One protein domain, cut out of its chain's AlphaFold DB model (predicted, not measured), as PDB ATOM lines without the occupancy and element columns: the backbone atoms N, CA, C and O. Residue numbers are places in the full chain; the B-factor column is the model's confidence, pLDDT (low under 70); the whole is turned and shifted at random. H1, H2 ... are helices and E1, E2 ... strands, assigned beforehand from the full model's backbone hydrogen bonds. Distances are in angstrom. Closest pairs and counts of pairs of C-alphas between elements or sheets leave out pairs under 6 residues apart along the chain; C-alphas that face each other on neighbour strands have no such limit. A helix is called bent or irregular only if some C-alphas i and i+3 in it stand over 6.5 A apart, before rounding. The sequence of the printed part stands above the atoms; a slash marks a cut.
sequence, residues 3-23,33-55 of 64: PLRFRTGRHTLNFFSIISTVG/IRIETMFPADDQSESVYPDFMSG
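This is residues 3 to 23 and 33 to 55 of the 64 residues of an uncharacterized protein of Rhizobium sp. BK700 (UniProt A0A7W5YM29). A long ribbon of two strands, E2 and E3, has short E1 beside E2 at one end, and helix H1 packs at that same end. The 44 printed residues, with three named strands and one named helix in the order E1 E2 E3 H1, are of mixed class; the strongly twisted antiparallel sheet runs E1 - E2 - E3. The whole is loose, a rod spanning 40 by 19 by 15 A, radius of gyration of the C-alphas 12.1 A.

Find C-alpha 3 at (482.222, 477.801, 268.977), where E1, residues 3 to 7, begins. E2, residues 12 to 22, covers 31.9 A; E3, residues 33 to 40, 23.3 A. H1, residues 43 to 53, ends at (473.098, 490.532, 279.135); it is irregular, C-alphas 47 and 50 being 7.3 A apart.

Hairpin E1 and E2 has N 4 and O 15 at 2.9 A, within hydrogen-bond range; E2 and E3 have N 18 and O 37 at 2.9 A. H1 is on the sheet, only just at its level, height 3.9 A; its closest C-alphas to E2 are Ser 45 and Leu 13, 4.7 A. In H1, 5 of 7 O i to N i+4 pairs are within range.

Look from C-alpha 23 to 33, 6.8 A across the cut; no printed residue is under pLDDT 70.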
ATOM      1  N   PRO A   3     481.773 477.127 267.767       88.19
ATOM      2  CA  PRO A   3     482.222 477.801 268.977       88.19
ATOM      3  C   PRO A   3     482.350 479.309 268.735       88.19
ATOM      4  O   PRO A   3     482.995 479.737 267.776       88.19
ATOM      5  N   LEU A   4     481.768 480.113 269.625       91.38
ATOM      6  CA  LEU A   4     481.900 481.570 269.639       91.38
ATOM      7  C   LEU A   4     482.591 482.019 270.925       91.38
ATOM      8  O   LEU A   4     482.360 481.469 271.998       91.38
ATOM      9  N   ARG A   5     483.420 483.058 270.819       92.56
ATOM     10  CA  ARG A   5     484.064 483.697 271.966       92.56
ATOM     11  C   ARG A   5     483.832 485.198 271.905       92.56
ATOM     12  O   ARG A   5     484.253 485.846 270.949       92.56
ATOM     13  N   PHE A   6     483.209 485.741 272.941       89.88
ATOM     14  CA  PHE A   6     483.032 487.177 273.127       89.88
ATOM     15  C   PHE A   6     484.019 487.690 274.167       89.88
ATOM     16  O   PHE A   6     484.292 487.022 275.162       89.88
ATOM     17  N   ARG A   7     484.550 488.892 273.942       88.62
ATOM     18  CA  ARG A   7     485.400 489.590 274.905       88.62
ATOM     19  C   ARG A   7     484.811 490.965 275.175       88.62
ATOM     20  O   ARG A   7     484.698 491.769 274.253       88.62
ATOM     21  N   THR A   8     484.452 491.209 276.425       83.38
ATOM     22  CA  THR A   8     484.069 492.522 276.945       83.38
ATOM     23  C   THR A   8     485.265 493.145 277.660       83.38
ATOM     24  O   THR A   8     486.315 492.511 277.805       83.38
ATOM     25  N   GLY A   9     485.130 494.388 278.124       79.38
ATOM     26  CA  GLY A   9     486.180 495.022 278.925       79.38
ATOM     27  C   GLY A   9     486.481 494.277 280.233       79.38
ATOM     28  O   GLY A   9     487.589 494.386 280.749       79.38
ATOM     29  N   ARG A  10     485.519 493.503 280.759       81.88
ATOM     30  CA  ARG A  10     485.615 492.840 282.070       81.88
ATOM     31  C   ARG A  10     485.688 491.319 281.986       81.88
ATOM     32  O   ARG A  10     486.334 490.697 282.829       81.88
ATOM     33  N   HIS A  11     485.060 490.715 280.981       86.81
ATOM     34  CA  HIS A  11     484.853 489.272 280.916       86.81
ATOM     35  C   HIS A  11     485.126 488.705 279.519       86.81
ATOM     36  O   HIS A  11     485.009 489.374 278.495       86.81
ATOM     37  N   THR A  12     485.513 487.431 279.475       91.88
ATOM     38  CA  THR A  12     485.531 486.632 278.246       91.88
ATOM     39  C   THR A  12     484.490 485.540 278.405       91.88
ATOM     40  O   THR A  12     484.496 484.857 279.424       91.88
ATOM     41  N   LEU A  13     483.608 485.394 277.419       93.94
ATOM     42  CA  LEU A  13     482.543 484.399 277.422       93.94
ATOM     43  C   LEU A  13     482.722 483.450 276.237       93.94
ATOM     44  O   LEU A  13     482.879 483.895 275.096       93.94
ATOM     45  N   ASN A  14     482.675 482.151 276.506       95.38
ATOM     46  CA  ASN A  14     482.669 481.097 275.502       95.38
ATOM     47  C   ASN A  14     481.241 480.572 275.331       95.38
ATOM     48  O   ASN A  14     480.552 480.287 276.309       95.38
ATOM     49  N   PHE A  15     480.812 480.412 274.083       94.88
ATOM     50  CA  PHE A  15     479.499 479.894 273.726       94.88
ATOM     51  C   PHE A  15     479.602 478.804 272.673       94.88
ATOM     52  O   PHE A  15     480.530 478.767 271.860       94.88
ATOM     53  N   PHE A  16     478.581 477.961 272.641       94.81
ATOM     54  CA  PHE A  16     478.292 477.100 271.507       94.81
ATOM     55  C   PHE A  16     476.865 477.349 271.025       94.81
ATOM     56  O   PHE A  16     475.986 477.674 271.826       94.81
ATOM     57  N   SER A  17     476.632 477.200 269.720       93.25
ATOM     58  CA  SER A  17     475.288 477.322 269.157       93.25
ATOM     59  C   SER A  17     474.659 475.981 268.776       93.25
ATOM     60  O   SER A  17     475.327 475.050 268.301       93.25
ATOM     61  N   ILE A  18     473.344 475.908 268.986       93.38
ATOM     62  CA  ILE A  18     472.447 474.875 268.470       93.38
ATOM     63  C   ILE A  18     471.557 475.527 267.417       93.38
ATOM     64  O   ILE A  18     470.933 476.553 267.678       93.38
ATOM     65  N   ILE A  19     471.480 474.906 266.242       92.62
ATOM     66  CA  ILE A  19     470.531 475.283 265.197       92.62
ATOM     67  C   ILE A  19     469.455 474.203 265.147       92.62
ATOM     68  O   ILE A  19     469.766 473.038 264.905       92.62
ATOM     69  N   SER A  20     468.205 474.592 265.379       89.88
ATOM     70  CA  SER A  20     467.039 473.716 265.279       89.88
ATOM     71  C   SER A  20     466.109 474.206 264.173       89.88
ATOM     72  O   SER A  20     465.922 475.410 263.995       89.88
ATOM     73  N   THR A  21     465.553 473.268 263.410       89.56
ATOM     74  CA  THR A  21     464.582 473.558 262.353       89.56
ATOM     75  C   THR A  21     463.235 472.985 262.757       89.56
ATOM     76  O   THR A  21     463.127 471.791 263.038       89.56
ATOM     77  N   VAL A  22     462.207 473.830 262.776       87.25
ATOM     78  CA  VAL A  22     460.822 473.412 262.978       87.25
ATOM     79  C   VAL A  22     460.179 473.265 261.605       87.25
ATOM     80  O   VAL A  22     459.941 474.254 260.910       87.25
ATOM     81  N   GLY A  23     459.934 472.014 261.212       77.38
ATOM     82  CA  GLY A  23     459.168 471.693 260.013       77.38
ATOM     83  C   GLY A  23     457.685 472.005 260.210       77.38
ATOM     84  O   GLY A  23     457.146 471.883 261.311       77.38
ATOM     85  N   ILE A  33     460.930 477.084 259.923       88.94
ATOM     86  CA  ILE A  33     461.477 478.054 260.879       88.94
ATOM     87  C   ILE A  33     462.827 477.538 261.370       88.94
ATOM     88  O   ILE A  33     462.910 476.445 261.930       88.94
ATOM     89  N   ARG A  34     463.885 478.340 261.208       90.25
ATOM     90  CA  ARG A  34     465.218 478.053 261.755       90.25
ATOM     91  C   ARG A  34     465.478 478.906 262.993       90.25
ATOM     92  O   ARG A  34     465.461 480.129 262.915       90.25
ATOM     93  N   ILE A  35     465.760 478.250 264.115       91.75
ATOM     94  CA  ILE A  35     466.111 478.886 265.389       91.75
ATOM     95  C   ILE A  35     467.576 478.588 265.691       91.75
ATOM     96  O   ILE A  35     467.978 477.424 265.730       91.75
ATOM     97  N   GLU A  36     468.357 479.636 265.939       93.75
ATOM     98  CA  GLU A  36     469.701 479.524 266.500       93.75
ATOM     99  C   GLU A  36     469.680 479.928 267.977       93.75
ATOM    100  O   GLU A  36     469.131 480.965 268.346       93.75
ATOM    101  N   THR A  37     470.263 479.096 268.835       92.12
ATOM    102  CA  THR A  37     470.353 479.341 270.279       92.12
ATOM    103  C   THR A  37     471.797 479.210 270.731       92.12
ATOM    104  O   THR A  37     472.453 478.228 270.392       92.12
ATOM    105  N   MET A  38     472.288 480.188 271.496       92.25
ATOM    106  CA  MET A  38     473.641 480.198 272.057       92.25
ATOM    107  C   MET A  38     473.601 479.877 273.548       92.25
ATOM    108  O   MET A  38     472.838 480.491 274.292       92.25
ATOM    109  N   PHE A  39     474.450 478.950 273.981       92.62
ATOM    110  CA  PHE A  39     474.569 478.531 275.376       92.62
ATOM    111  C   PHE A  39     475.993 478.757 275.887       92.62
ATOM    112  O   PHE A  39     476.935 478.540 275.112       92.62
ATOM    113  N   PRO A  40     476.173 479.187 277.152       94.69
ATOM    114  CA  PRO A  40     477.488 479.234 277.778       94.69
ATOM    115  C   PRO A  40     478.171 477.867 277.683       94.69
ATOM    116  O   PRO A  40     477.547 476.832 277.906       94.69
ATOM    117  N   ALA A  41     479.447 477.862 277.305       95.38
ATOM    118  CA  ALA A  41     480.216 476.635 277.103       95.38
ATOM    119  C   ALA A  41     480.973 476.173 278.362       95.38
ATOM    120  O   ALA A  41     481.532 475.079 278.357       95.38
ATOM    121  N   ASP A  42     481.018 477.004 279.406       95.06
ATOM    122  CA  ASP A  42     481.685 476.736 280.679       95.06
ATOM    123  C   ASP A  42     481.031 477.514 281.838       95.06
ATOM    124  O   ASP A  42     480.349 478.524 281.625       95.06
ATOM    125  N   ASP A  43     481.279 477.053 283.068       96.31
ATOM    126  CA  ASP A  43     480.725 477.623 284.306       96.31
ATOM    127  C   ASP A  43     481.111 479.100 284.494       96.31
ATOM    128  O   ASP A  43     480.346 479.901 285.036       96.31
ATOM    129  N   GLN A  44     482.307 479.486 284.028       94.31
ATOM    130  CA  GLN A  44     482.759 480.872 284.088       94.31
ATOM    131  C   GLN A  44     481.830 481.758 283.255       94.31
ATOM    132  O   GLN A  44     481.329 482.761 283.761       94.31
ATOM    133  N   SER A  45     481.574 481.372 282.006       94.69
ATOM    134  CA  SER A  45     480.710 482.089 281.068       94.69
ATOM    135  C   SER A  45     479.266 482.128 281.553       94.69
ATOM    136  O   SER A  45     478.618 483.162 281.411       94.69
ATOM    137  N   GLU A  46     478.774 481.050 282.172       95.31
ATOM    138  CA  GLU A  46     477.440 481.010 282.783       95.31
ATOM    139  C   GLU A  46     477.319 482.007 283.941       95.31
ATOM    140  O   GLU A  46     476.347 482.761 284.010       95.31
ATOM    141  N   SER A  47     478.339 482.090 284.801       93.94
ATOM    142  CA  SER A  47     478.325 482.986 285.963       93.94
ATOM    143  C   SER A  47     478.276 484.474 285.589       93.94
ATOM    144  O   SER A  47     477.620 485.263 286.269       93.94
ATOM    145  N   VAL A  48     478.934 484.863 284.490       91.88
ATOM    146  CA  VAL A  48     478.989 486.262 284.023       91.88
ATOM    147  C   VAL A  48     477.910 486.598 282.991       91.88
ATOM    148  O   VAL A  48     477.696 487.771 282.683       91.88
ATOM    149  N   TYR A  49     477.197 485.594 282.470       91.56
ATOM    150  CA  TYR A  49     476.161 485.764 281.452       91.56
ATOM    151  C   TYR A  49     475.084 486.803 281.819       91.56
ATOM    152  O   TYR A  49     474.759 487.634 280.964       91.56
ATOM    153  N   PRO A  50     474.551 486.850 283.060       91.38
ATOM    154  CA  PRO A  50     473.554 487.854 283.432       91.38
ATOM    155  C   PRO A  50     474.102 489.284 283.395       91.38
ATOM    156  O   PRO A  50     473.395 490.210 282.993       91.38
ATOM    157  N   ASP A  51     475.361 489.479 283.792       88.62
ATOM    158  CA  ASP A  51     475.994 490.800 283.793       88.62
ATOM    159  C   ASP A  51     476.269 491.275 282.359       88.62
ATOM    160  O   ASP A  51     475.954 492.418 282.012       88.62
ATOM    161  N   PHE A  52     476.719 490.356 281.498       87.62
ATOM    162  CA  PHE A  52     476.849 490.574 280.057       87.62
ATOM    163  C   PHE A  52     475.517 490.990 279.413       87.62
ATOM    164  O   PHE A  52     475.453 492.021 278.740       87.62
ATOM    165  N   MET A  53     474.435 490.249 279.680       87.94
ATOM    166  CA  MET A  53     473.098 490.532 279.135       87.94
ATOM    167  C   MET A  53     472.478 491.823 279.679       87.94
ATOM    168  O   MET A  53     471.656 492.444 279.009       87.94
ATOM    169  N   SER A  54     472.891 492.271 280.868       88.62
ATOM    170  CA  SER A  54     472.444 493.545 281.444       88.62
ATOM    171  C   SER A  54     473.101 494.781 280.813       88.62
ATOM    172  O   SER A  54     472.736 495.909 281.145       88.62
ATOM    173  N   GLY A  55     474.091 494.592 279.932       80.81
ATOM    174  CA  GLY A  55     474.819 495.676 279.272       80.81
ATOM    175  C   GLY A  55     475.789 496.447 280.182       80.81
ATOM    176  O   GLY A  55     476.458 497.376 279.731       80.81
TER     177      GLY A  55